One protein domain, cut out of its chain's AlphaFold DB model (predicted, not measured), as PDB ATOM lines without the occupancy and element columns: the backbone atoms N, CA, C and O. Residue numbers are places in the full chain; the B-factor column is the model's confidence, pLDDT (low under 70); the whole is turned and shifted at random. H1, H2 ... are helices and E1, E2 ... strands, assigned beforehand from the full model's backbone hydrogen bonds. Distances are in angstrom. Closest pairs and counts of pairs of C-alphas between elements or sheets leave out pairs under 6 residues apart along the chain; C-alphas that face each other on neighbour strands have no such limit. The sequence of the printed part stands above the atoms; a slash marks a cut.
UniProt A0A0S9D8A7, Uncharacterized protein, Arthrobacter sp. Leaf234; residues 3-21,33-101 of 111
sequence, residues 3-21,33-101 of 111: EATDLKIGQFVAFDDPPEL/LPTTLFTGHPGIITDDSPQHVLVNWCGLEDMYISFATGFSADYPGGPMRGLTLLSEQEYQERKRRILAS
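Overview. This is residues 3 to 21 and 33 to 101 of the 111 residues of an uncharacterized protein of Arthrobacter sp. Leaf234 (UniProt A0A0S9D8A7). With little regular structure, this is a small, strongly twisted sheet of four short strands, with H1 slantwise over one face. The loop at Pro 76 and Ala 100, just after H1, lie at opposite ends. The printed part has 88 residues, 29 in named elements, in the order E1, E2, E3, E4, H1; the class is mixed, and the antiparallel sheet runs E3, E2, E1, E4. It is compact, radius of gyration of the C-alphas 12.3 A, spanning 38 by 25 by 24 A.

Arrangement. E1, residues 12 to 15, has E2, residues 42 to 47, and E4, residues 83 to 85, as neighbours; N 43 and O 13, and N 14 and O 84, are each 2.8 A apart. E2 and E3, residues 54 to 57, form a hairpin, N 56 to O 44 2.8 A. H1, residues 88 to 99, is on the sheet at a height of 9.2 A; the closest C-alphas of H1 and E2 are Tyr 91 and Pro 42, 5.8 A. In H1 every O i to N i+4 pair is within hydrogen-bond range.

Along the chain. E1 begins at C-alpha 12 (-3.991, -48.975, -1.340). E2 is 15.5 A long; H1, 16.3 A, ends at C-alpha 99 (-2.547, -44.421, 14.663).

Size, cuts and confidence. Residues 22 to 32 are cut out; C-alphas 21 and 33 are 20.8 A apart. The link E3 to E4 is long, 25 residues. Residues 18 to 21 and 33 are under pLDDT 70.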
ATOM      1  N   GLU A   3       2.643 -52.058 -12.994       82.06
ATOM      2  CA  GLU A   3       2.732 -51.168 -14.152       82.06
ATOM      3  C   GLU A   3       1.989 -49.862 -13.862       82.06
ATOM      4  O   GLU A   3       0.909 -49.858 -13.269       82.06
ATOM      5  N   ALA A   4       2.539 -48.728 -14.296       76.19
ATOM      6  CA  ALA A   4       1.938 -47.422 -14.022       76.19
ATOM      7  C   ALA A   4       0.514 -47.272 -14.583       76.19
ATOM      8  O   ALA A   4      -0.290 -46.521 -14.038       76.19
ATOM      9  N   THR A   5       0.180 -48.006 -15.649       78.00
ATOM     10  CA  THR A   5      -1.166 -48.034 -16.242       78.00
ATOM     11  C   THR A   5      -2.225 -48.666 -15.340       78.00
ATOM     12  O   THR A   5      -3.416 -48.349 -15.462       78.00
ATOM     13  N   ASP A   6      -1.794 -49.539 -14.434       83.81
ATOM     14  CA  ASP A   6      -2.670 -50.328 -13.567       83.81
ATOM     15  C   ASP A   6      -3.010 -49.593 -12.266       83.81
ATOM     16  O   ASP A   6      -3.917 -50.001 -11.532       83.81
ATOM     17  N   LEU A   7      -2.315 -48.481 -12.003       85.44
ATOM     18  CA  LEU A   7      -2.591 -47.616 -10.871       85.44
ATOM     19  C   LEU A   7      -3.904 -46.865 -11.082       85.44
ATOM     20  O   LEU A   7      -4.233 -46.428 -12.191       85.44
ATOM     21  N   LYS A   8      -4.682 -46.769 -10.008       92.69
ATOM     22  CA  LYS A   8      -5.979 -46.095  -9.975       92.69
ATOM     23  C   LYS A   8      -6.139 -45.349  -8.663       92.69
ATOM     24  O   LYS A   8      -5.761 -45.852  -7.602       92.69
ATOM     25  N   ILE A   9      -6.782 -44.188  -8.736       95.50
ATOM     26  CA  ILE A   9      -7.233 -43.452  -7.552       95.50
ATOM     27  C   ILE A   9      -8.022 -44.392  -6.627       95.50
ATOM     28  O   ILE A   9      -8.862 -45.175  -7.073       95.50
ATOM     29  N   GLY A  10      -7.739 -44.312  -5.328       96.00
ATOM     30  CA  GLY A  10      -8.373 -45.131  -4.295       96.00
ATOM     31  C   GLY A  10      -7.692 -46.473  -4.020       96.00
ATOM     32  O   GLY A  10      -8.060 -47.133  -3.051       96.00
ATOM     33  N   GLN A  11      -6.693 -46.882  -4.808       95.44
ATOM     34  CA  GLN A  11      -5.913 -48.078  -4.489       95.44
ATOM     35  C   GLN A  11      -5.029 -47.864  -3.262       95.44
ATOM     36  O   GLN A  11      -4.468 -46.786  -3.043       95.44
ATOM     37  N   PHE A  12      -4.877 -48.937  -2.489       95.56
ATOM     38  CA  PHE A  12      -3.991 -48.975  -1.340       95.56
ATOM     39  C   PHE A  12      -2.581 -49.352  -1.770       95.56
ATOM     40  O   PHE A  12      -2.375 -50.328  -2.494       95.56
ATOM     41  N   VAL A  13      -1.608 -48.594  -1.282       93.19
ATOM     42  CA  VAL A  13      -0.194 -48.805  -1.586       93.19
ATOM     43  C   VAL A  13       0.655 -48.723  -0.327       93.19
ATOM     44  O   VAL A  13       0.261 -48.139   0.682       93.19
ATOM     45  N   ALA A  14       1.836 -49.316  -0.398       91.56
ATOM     46  CA  ALA A  14       2.922 -49.134   0.539       91.56
ATOM     47  C   ALA A  14       4.073 -48.398  -0.145       91.56
ATOM     48  O   ALA A  14       4.399 -48.710  -1.291       91.56
ATOM     49  N   PHE A  15       4.716 -47.486   0.583       88.88
ATOM     50  CA  PHE A  15       5.996 -46.924   0.172       88.88
ATOM     51  C   PHE A  15       7.052 -48.030   0.131       88.88
ATOM     52  O   PHE A  15       7.223 -48.768   1.104       88.88
ATOM     53  N   ASP A  16       7.750 -48.151  -0.987       86.31
ATOM     54  CA  ASP A  16       8.795 -49.144  -1.219       86.31
ATOM     55  C   ASP A  16      10.109 -48.429  -1.528       86.31
ATOM     56  O   ASP A  16      10.443 -48.156  -2.679       86.31
ATOM     57  N   ASP A  17      10.810 -48.032  -0.466       74.56
ATOM     58  CA  ASP A  17      12.057 -47.281  -0.579       74.56
ATOM     59  C   ASP A  17      13.126 -48.116  -1.307       74.56
ATOM     60  O   ASP A  17      13.418 -49.235  -0.862       74.56
ATOM     61  N   PRO A  18      13.754 -47.619  -2.388       61.12
ATOM     62  CA  PRO A  18      14.939 -48.271  -2.914       61.12
ATOM     63  C   PRO A  18      16.023 -48.326  -1.818       61.12
ATOM     64  O   PRO A  18      16.237 -47.343  -1.106       61.12
ATOM     65  N   PRO A  19      16.753 -49.449  -1.687       54.09
ATOM     66  CA  PRO A  19      17.655 -49.723  -0.560       54.09
ATOM     67  C   PRO A  19      18.800 -48.710  -0.370       54.09
ATOM     68  O   PRO A  19      19.500 -48.754   0.637       54.09
ATOM     69  N   GLU A  20      18.991 -47.792  -1.315       50.72
ATOM     70  CA  GLU A  20      20.027 -46.757  -1.309       50.72
ATOM     71  C   GLU A  20      19.658 -45.516  -0.470       50.72
ATOM     72  O   GLU A  20      20.534 -44.708  -0.169       50.72
ATOM     73  N   LEU A  21      18.388 -45.360  -0.067       50.50
ATOM     74  CA  LEU A  21      17.882 -44.180   0.657       50.50
ATOM     75  C   LEU A  21      17.439 -44.456   2.101       50.50
ATOM     76  O   LEU A  21      16.945 -43.540   2.766       50.50
ATOM     77  N   LEU A  33       3.713 -39.848  16.246       65.81
ATOM     78  CA  LEU A  33       3.309 -39.750  14.844       65.81
ATOM     79  C   LEU A  33       4.502 -39.885  13.897       65.81
ATOM     80  O   LEU A  33       5.607 -39.449  14.239       65.81
ATOM     81  N   PRO A  34       4.306 -40.475  12.705       72.62
ATOM     82  CA  PRO A  34       5.337 -40.467  11.688       72.62
ATOM     83  C   PRO A  34       5.650 -39.024  11.265       72.62
ATOM     84  O   PRO A  34       4.760 -38.186  11.173       72.62
ATOM     85  N   THR A  35       6.919 -38.730  10.995       78.31
ATOM     86  CA  THR A  35       7.380 -37.429  10.467       78.31
ATOM     87  C   THR A  35       7.971 -37.532   9.062       78.31
ATOM     88  O   THR A  35       8.173 -36.519   8.396       78.31
ATOM     89  N   THR A  36       8.219 -38.756   8.596       80.44
ATOM     90  CA  THR A  36       8.702 -39.090   7.253       80.44
ATOM     91  C   THR A  36       8.179 -40.470   6.849       80.44
ATOM     92  O   THR A  36       7.710 -41.232   7.698       80.44
ATOM     93  N   LEU A  37       8.274 -40.795   5.558       83.56
ATOM     94  CA  LEU A  37       7.985 -42.134   5.049       83.56
ATOM     95  C   LEU A  37       9.008 -43.160   5.528       83.56
ATOM     96  O   LEU A  37      10.176 -42.844   5.759       83.56
ATOM     97  N   PHE A  38       8.549 -44.405   5.594       80.81
ATOM     98  CA  PHE A  38       9.358 -45.591   5.827       80.81
ATOM     99  C   PHE A  38       8.941 -46.729   4.898       80.81
ATOM    100  O   PHE A  38       7.792 -46.789   4.465       80.81
ATOM    101  N   THR A  39       9.835 -47.675   4.606       84.44
ATOM    102  CA  THR A  39       9.472 -48.851   3.798       84.44
ATOM    103  C   THR A  39       8.294 -49.592   4.429       84.44
ATOM    104  O   THR A  39       8.356 -50.041   5.575       84.44
ATOM    105  N   GLY A  40       7.210 -49.728   3.675       86.19
ATOM    106  CA  GLY A  40       5.951 -50.299   4.123       86.19
ATOM    107  C   GLY A  40       4.907 -49.280   4.596       86.19
ATOM    108  O   GLY A  40       3.813 -49.708   4.973       86.19
ATOM    109  N   HIS A  41       5.197 -47.975   4.584       88.94
ATOM    110  CA  HIS A  41       4.251 -46.932   5.000       88.94
ATOM    111  C   HIS A  41       2.992 -46.984   4.127       88.94
ATOM    112  O   HIS A  41       3.129 -46.920   2.910       88.94
ATOM    113  N   PRO A  42       1.783 -47.141   4.689       93.50
ATOM    114  CA  PRO A  42       0.557 -47.285   3.918       93.50
ATOM    115  C   PRO A  42       0.025 -45.928   3.443       93.50
ATOM    116  O   PRO A  42       0.039 -44.940   4.181       93.50
ATOM    117  N   GLY A  43      -0.519 -45.902   2.233       94.44
ATOM    118  CA  GLY A  43      -1.160 -44.733   1.643       94.44
ATOM    119  C   GLY A  43      -2.263 -45.108   0.658       94.44
ATOM    120  O   GLY A  43      -2.475 -46.286   0.357       94.44
ATOM    121  N   ILE A  44      -2.984 -44.090   0.194       96.62
ATOM    122  CA  ILE A  44      -4.050 -44.204  -0.808       96.62
ATOM    123  C   ILE A  44      -3.691 -43.321  -1.998       96.62
ATOM    124  O   ILE A  44      -3.386 -42.146  -1.809       96.62
ATOM    125  N   ILE A  45      -3.767 -43.858  -3.215       95.31
ATOM    126  CA  ILE A  45      -3.546 -43.067  -4.433       95.31
ATOM    127  C   ILE A  45      -4.635 -41.999  -4.562       95.31
ATOM    128  O   ILE A  45      -5.828 -42.315  -4.543       95.31
ATOM    129  N   THR A  46      -4.223 -40.745  -4.715       95.25
ATOM    130  CA  THR A  46      -5.109 -39.583  -4.894       95.25
ATOM    131  C   THR A  46      -5.025 -38.977  -6.289       95.25
ATOM    132  O   THR A  46      -5.987 -38.345  -6.719       95.25
ATOM    133  N   ASP A  47      -3.929 -39.214  -7.007       92.75
ATOM    134  CA  ASP A  47      -3.741 -38.851  -8.411       92.75
ATOM    135  C   ASP A  47      -3.006 -40.004  -9.100       92.75
ATOM    136  O   ASP A  47      -1.954 -40.425  -8.623       92.75
ATOM    137  N   ASP A  48      -3.565 -40.549 -10.178       91.56
ATOM    138  CA  ASP A  48      -2.987 -41.656 -10.948       91.56
ATOM    139  C   ASP A  48      -2.302 -41.194 -12.245       91.56
ATOM    140  O   ASP A  48      -2.008 -42.008 -13.123       91.56
ATOM    141  N   SER A  49      -1.995 -39.897 -12.357       87.69
ATOM    142  CA  SER A  49      -1.213 -39.334 -13.457       87.69
ATOM    143  C   SER A  49       0.117 -40.088 -13.604       87.69
ATOM    144  O   SER A  49       0.970 -39.988 -12.723       87.69
ATOM    145  N   PRO A  50       0.382 -40.785 -14.729       76.44
ATOM    146  CA  PRO A  50       1.534 -41.694 -14.852       76.44
ATOM    147  C   PRO A  50       2.911 -41.038 -14.667       76.44
ATOM    148  O   PRO A  50       3.902 -41.718 -14.408       76.44
ATOM    149  N   GLN A  51       2.981 -39.718 -14.849       80.31
ATOM    150  CA  GLN A  51       4.197 -38.919 -14.685       80.31
ATOM    151  C   GLN A  51       4.407 -38.447 -13.240       80.31
ATOM    152  O   GLN A  51       5.511 -38.033 -12.898       80.31
ATOM    153  N   HIS A  52       3.352 -38.449 -12.421       86.62
ATOM    154  CA  HIS A  52       3.358 -37.856 -11.090       86.62
ATOM    155  C   HIS A  52       2.205 -38.402 -10.231       86.62
ATOM    156  O   HIS A  52       1.271 -37.681  -9.884       86.62
ATOM    157  N   VAL A  53       2.264 -39.695  -9.904       89.88
ATOM    158  CA  VAL A  53       1.263 -40.361  -9.062       89.88
ATOM    159  C   VAL A  53       1.360 -39.817  -7.644       89.88
ATOM    160  O   VAL A  53       2.423 -39.906  -7.029       89.88
ATOM    161  N   LEU A  54       0.265 -39.279  -7.114       93.00
ATOM    162  CA  LEU A  54       0.195 -38.774  -5.744       93.00
ATOM    163  C   LEU A  54      -0.446 -39.800  -4.821       93.00
ATOM    164  O   LEU A  54      -1.386 -40.511  -5.186       93.00
ATOM    165  N   VAL A  55       0.064 -39.845  -3.594       93.31
ATOM    166  CA  VAL A  55      -0.401 -40.754  -2.554       93.31
ATOM    167  C   VAL A  55      -0.621 -39.958  -1.281       93.31
ATOM    168  O   VAL A  55       0.276 -39.266  -0.814       93.31
ATOM    169  N   ASN A  56      -1.805 -40.092  -0.695       94.81
ATOM    170  CA  ASN A  56      -2.080 -39.585   0.638       94.81
ATOM    171  C   ASN A  56      -1.618 -40.608   1.685       94.81
ATOM    172  O   ASN A  56      -2.156 -41.721   1.749       94.81
ATOM    173  N   TRP A  57      -0.607 -40.256   2.477       92.94
ATOM    174  CA  TRP A  57       0.072 -41.172   3.394       92.94
ATOM    175  C   TRP A  57      -0.507 -41.116   4.807       92.94
ATOM    176  O   TRP A  57      -0.662 -40.044   5.386       92.94
ATOM    177  N   CYS A  58      -0.765 -42.284   5.400       91.56
ATOM    178  CA  CYS A  58      -1.363 -42.372   6.735       91.56
ATOM    179  C   CYS A  58      -0.492 -41.698   7.806       91.56
ATOM    180  O   CYS A  58       0.675 -42.057   7.964       91.56
ATOM    181  N   GLY A  59      -1.060 -40.786   8.592       88.19
ATOM    182  CA  GLY A  59      -0.341 -40.032   9.625       88.19
ATOM    183  C   GLY A  59       0.581 -38.932   9.084       88.19
ATOM    184  O   GLY A  59       1.316 -38.330   9.861       88.19
ATOM    185  N   LEU A  60       0.567 -38.691   7.770       89.19
ATOM    186  CA  LEU A  60       1.327 -37.656   7.066       89.19
ATOM    187  C   LEU A  60       0.417 -36.885   6.093       89.19
ATOM    188  O   LEU A  60       0.903 -36.300   5.126       89.19
ATOM    189  N   GLU A  61      -0.899 -36.901   6.309       90.19
ATOM    190  CA  GLU A  61      -1.889 -36.357   5.374       90.19
ATOM    191  C   GLU A  61      -1.682 -34.852   5.121       90.19
ATOM    192  O   GLU A  61      -1.811 -34.387   3.992       90.19
ATOM    193  N   ASP A  62      -1.267 -34.108   6.150       86.81
ATOM    194  CA  ASP A  62      -1.010 -32.662   6.080       86.81
ATOM    195  C   ASP A  62       0.437 -32.309   5.677       86.81
ATOM    196  O   ASP A  62       0.825 -31.138   5.649       86.81
ATOM    197  N   MET A  63       1.274 -33.307   5.385       84.50
ATOM    198  CA  MET A  63       2.696 -33.115   5.089       84.50
ATOM    199  C   MET A  63       2.947 -33.007   3.586       84.50
ATOM    200  O   MET A  63       2.290 -33.677   2.793       84.50
ATOM    201  N   TYR A  64       3.972 -32.234   3.190       82.94
ATOM    202  CA  TYR A  64       4.370 -32.024   1.781       82.94
ATOM    203  C   TYR A  64       4.477 -33.315   0.968       82.94
ATOM    204  O   TYR A  64       4.147 -33.334  -0.215       82.94
ATOM    205  N   ILE A  65       4.878 -34.409   1.609       81.56
ATOM    206  CA  ILE A  65       4.995 -35.719   0.977       81.56
ATOM    207  C   ILE A  65       3.659 -36.268   0.434       81.56
ATOM    208  O   ILE A  65       3.676 -37.028  -0.526       81.56
ATOM    209  N   SER A  66       2.513 -35.863   0.992       84.50
ATOM    210  CA  SER A  66       1.176 -36.317   0.571       84.50
ATOM    211  C   SER A  66       0.541 -35.462  -0.534       84.50
ATOM    212  O   SER A  66      -0.464 -35.863  -1.115       84.50
ATOM    213  N   PHE A  67       1.105 -34.285  -0.842       80.94
ATOM    214  CA  PHE A  67       0.530 -33.360  -1.833       80.94
ATOM    215  C   PHE A  67       1.508 -32.836  -2.891       80.94
ATOM    216  O   PHE A  67       1.069 -32.312  -3.912       80.94
ATOM    217  N   ALA A  68       2.819 -32.954  -2.672       75.75
ATOM    218  CA  ALA A  68       3.844 -32.408  -3.563       75.75
ATOM    219  C   ALA A  68       4.886 -33.437  -4.022       75.75
ATOM    220  O   ALA A  68       5.639 -33.153  -4.951       75.75
ATOM    221  N   THR A  69       4.959 -34.614  -3.395       80.31
ATOM    222  CA  THR A  69       5.908 -35.666  -3.780       80.31
ATOM    223  C   THR A  69       5.187 -36.781  -4.517       80.31
ATOM    224  O   THR A  69       4.523 -37.613  -3.901       80.31
ATOM    225  N   GLY A  70       5.311 -36.778  -5.843       81.38
ATOM    226  CA  GLY A  70       4.764 -37.822  -6.697       81.38
ATOM    227  C   GLY A  70       5.775 -38.896  -7.085       81.38
ATOM    228  O   GLY A  70       6.989 -38.715  -6.991       81.38
ATOM    229  N   PHE A  71       5.238 -40.018  -7.551       85.62
ATOM    230  CA  PHE A  71       5.979 -41.173  -8.047       85.62
ATOM    231  C   PHE A  71       5.837 -41.259  -9.564       85.62
ATOM    232  O   PHE A  71       4.774 -40.975 -10.121       85.62
ATOM    233  N   SER A  72       6.909 -41.651 -10.240       85.00
ATOM    234  CA  SER A  72       6.937 -41.782 -11.693       85.00
ATOM    235  C   SER A  72       7.433 -43.159 -12.096       85.00
ATOM    236  O   SER A  72       8.333 -43.722 -11.471       85.00
ATOM    237  N   ALA A  73       6.885 -43.668 -13.192       83.31
ATOM    238  CA  ALA A  73       7.423 -44.843 -13.856       83.31
ATOM    239  C   ALA A  73       8.800 -44.557 -14.473       83.31
ATOM    240  O   ALA A  73       9.087 -43.420 -14.854       83.31
ATOM    241  N   ASP A  74       9.612 -45.603 -14.660       79.44
ATOM    242  CA  ASP A  74      10.914 -45.495 -15.346       79.44
ATOM    243  C   ASP A  74      10.770 -44.968 -16.793       79.44
ATOM    244  O   ASP A  74      11.666 -44.320 -17.332       79.44
ATOM    245  N   TYR A  75       9.628 -45.248 -17.426       79.62
ATOM    246  CA  TYR A  75       9.208 -44.731 -18.727       79.62
ATOM    247  C   TYR A  75       7.670 -44.731 -18.811       79.62
ATOM    248  O   TYR A  75       7.023 -45.429 -18.026       79.62
ATOM    249  N   PRO A  76       7.043 -43.982 -19.741       78.06
ATOM    250  CA  PRO A  76       5.585 -43.925 -19.849       78.06
ATOM    251  C   PRO A  76       4.951 -45.315 -19.996       78.06
ATOM    252  O   PRO A  76       5.204 -46.018 -20.972       78.06
ATOM    253  N   GLY A  77       4.124 -45.693 -19.019       72.38
ATOM    254  CA  GLY A  77       3.445 -46.991 -18.972       72.38
ATOM    255  C   GLY A  77       4.308 -48.170 -18.515       72.38
ATOM    256  O   GLY A  77       3.825 -49.292 -18.566       72.38
ATOM    257  N   GLY A  78       5.550 -47.923 -18.094       81.81
ATOM    258  CA  GLY A  78       6.435 -48.931 -17.519       81.81
ATOM    259  C   GLY A  78       6.222 -49.154 -16.017       81.81
ATOM    260  O   GLY A  78       5.271 -48.625 -15.425       81.81
ATOM    261  N   PRO A  79       7.150 -49.881 -15.372       82.44
ATOM    262  CA  PRO A  79       7.007 -50.258 -13.980       82.44
ATOM    263  C   PRO A  79       7.119 -49.051 -13.053       82.44
ATOM    264  O   PRO A  79       8.003 -48.201 -13.197       82.44
ATOM    265  N   MET A  80       6.230 -49.009 -12.065       84.88
ATOM    266  CA  MET A  80       6.264 -48.036 -10.986       84.88
ATOM    267  C   MET A  80       7.273 -48.474  -9.926       84.88
ATOM    268  O   MET A  80       7.176 -49.572  -9.373       84.88
ATOM    269  N   ARG A  81       8.228 -47.594  -9.620       82.44
ATOM    270  CA  ARG A  81       9.134 -47.746  -8.476       82.44
ATOM    271  C   ARG A  81       8.605 -46.965  -7.283       82.44
ATOM    272  O   ARG A  81       7.855 -46.006  -7.442       82.44
ATOM    273  N   GLY A  82       9.012 -47.356  -6.081       83.94
ATOM    274  CA  GLY A  82       8.638 -46.626  -4.873       83.94
ATOM    275  C   GLY A  82       7.280 -47.008  -4.290       83.94
ATOM    276  O   GLY A  82       6.969 -46.562  -3.190       83.94
ATOM    277  N   LEU A  83       6.481 -47.824  -4.991       88.50
ATOM    278  CA  LEU A  83       5.134 -48.220  -4.575       88.50
ATOM    279  C   LEU A  83       4.914 -49.728  -4.743       88.50
ATOM    280  O   LEU A  83       5.260 -50.313  -5.767       88.50
ATOM    281  N   THR A  84       4.264 -50.341  -3.755       90.31
ATOM    282  CA  THR A  84       3.761 -51.725  -3.807       90.31
ATOM    283  C   THR A  84       2.272 -51.748  -3.461       90.31
ATOM    284  O   THR A  84       1.856 -51.047  -2.545       90.31
ATOM    285  N   LEU A  85       1.455 -52.541  -4.165       91.88
ATOM    286  CA  LEU A  85       0.018 -52.639  -3.907       91.88
ATOM    287  C   LEU A  85      -0.220 -53.350  -2.578       91.88
ATOM    288  O   LEU A  85       0.447 -54.335  -2.262       91.88
ATOM    289  N   LEU A  86      -1.205 -52.864  -1.836       92.38
ATOM    290  CA  LEU A  86      -1.712 -53.510  -0.638       92.38
ATOM    291  C   LEU A  86      -3.129 -54.011  -0.881       92.38
ATOM    292  O   LEU A  86      -3.936 -53.367  -1.557       92.38
ATOM    293  N   SER A  87      -3.463 -55.129  -0.250       93.81
ATOM    294  CA  SER A  87      -4.862 -55.438   0.025       93.81
ATOM    295  C   SER A  87      -5.444 -54.432   1.022       93.81
ATOM    296  O   SER A  87      -4.728 -53.811   1.814       93.81
ATOM    297  N   GLU A  88      -6.772 -54.310   1.041       95.38
ATOM    298  CA  GLU A  88      -7.461 -53.491   2.043       95.38
ATOM    299  C   GLU A  88      -7.108 -53.930   3.471       95.38
ATOM    300  O   GLU A  88      -6.833 -53.094   4.329       95.38
ATOM    301  N   GLN A  89      -7.036 -55.239   3.724       94.69
ATOM    302  CA  GLN A  89      -6.690 -55.776   5.040       94.69
ATOM    303  C   GLN A  89      -5.294 -55.331   5.498       94.69
ATOM    304  O   GLN A  89      -5.127 -54.897   6.641       94.69
ATOM    305  N   GLU A  90      -4.292 -55.409   4.619       94.25
ATOM    306  CA  GLU A  90      -2.929 -54.970   4.935       94.25
ATOM    307  C   GLU A  90      -2.863 -53.465   5.183       94.25
ATOM    308  O   GLU A  90      -2.188 -53.025   6.117       94.25
ATOM    309  N   TYR A  91      -3.582 -52.678   4.380       94.69
ATOM    310  CA  TYR A  91      -3.683 -51.236   4.575       94.69
ATOM    311  C   TYR A  91      -4.283 -50.898   5.942       94.69
ATOM    312  O   TYR A  91      -3.686 -50.122   6.694       94.69
ATOM    313  N   GLN A  92      -5.417 -51.509   6.300       94.50
ATOM    314  CA  GLN A  92      -6.092 -51.240   7.570       94.50
ATOM    315  C   GLN A  92      -5.223 -51.623   8.772       94.50
ATOM    316  O   GLN A  92      -5.140 -50.855   9.731       94.50
ATOM    317  N   GLU A  93      -4.522 -52.757   8.720       93.06
ATOM    318  CA  GLU A  93      -3.635 -53.161   9.816       93.06
ATOM    319  C   GLU A  93      -2.453 -52.196   9.977       93.06
ATOM    320  O   GLU A  93      -2.142 -51.761  11.090       93.06
ATOM    321  N   ARG A  94      -1.813 -51.792   8.875       91.44
ATOM    322  CA  ARG A  94      -0.703 -50.828   8.923       91.44
ATOM    323  C   ARG A  94      -1.174 -49.457   9.409       91.44
ATOM    324  O   ARG A  94      -0.520 -48.860  10.264       91.44
ATOM    325  N   LYS A  95      -2.331 -48.986   8.932       91.94
ATOM    326  CA  LYS A  95      -2.965 -47.741   9.386       91.94
ATOM    327  C   LYS A  95      -3.252 -47.779  10.885       91.94
ATOM    328  O   LYS A  95      -2.878 -46.851  11.598       91.94
ATOM    329  N   ARG A  96      -3.860 -48.862  11.381       91.81
ATOM    330  CA  ARG A  96      -4.155 -49.056  12.809       91.81
ATOM    331  C   ARG A  96      -2.890 -48.940  13.659       91.81
ATOM    332  O   ARG A  96      -2.922 -48.309  14.711       91.81
ATOM    333  N   ARG A  97      -1.777 -49.526  13.207       87.81
ATOM    334  CA  ARG A  97      -0.491 -49.458  13.914       87.81
ATOM    335  C   ARG A  97       0.072 -48.043  13.960       87.81
ATOM    336  O   ARG A  97       0.470 -47.620  15.038       87.81
ATOM    337  N   ILE A  98       0.037 -47.306  12.848       85.81
ATOM    338  CA  ILE A  98       0.473 -45.900  12.807       85.81
ATOM    339  C   ILE A  98      -0.335 -45.047  13.786       85.81
ATOM    340  O   ILE A  98       0.246 -44.337  14.600       85.81
ATOM    341  N   LEU A  99      -1.664 -45.169  13.761       84.94
ATOM    342  CA  LEU A  99      -2.547 -44.421  14.663       84.94
ATOM    343  C   LEU A  99      -2.363 -44.812  16.137       84.94
ATOM    344  O   LEU A  99      -2.649 -44.017  17.027       84.94
ATOM    345  N   ALA A 100      -1.887 -46.029  16.397       85.88
ATOM    346  CA  ALA A 100      -1.532 -46.510  17.728       85.88
ATOM    347  C   ALA A 100      -0.062 -46.234  18.108       85.88
ATOM    348  O   ALA A 100       0.405 -46.776  19.110       85.88
ATOM    349  N   SER A 101       0.678 -45.461  17.302       78.81
ATOM    350  CA  SER A 101       2.109 -45.174  17.497       78.81
ATOM    351  C   SER A 101       2.983 -46.433  17.604       78.81
ATOM    352  O   SER A 101       4.010 -46.453  18.282       78.81
TER     353      SER A 101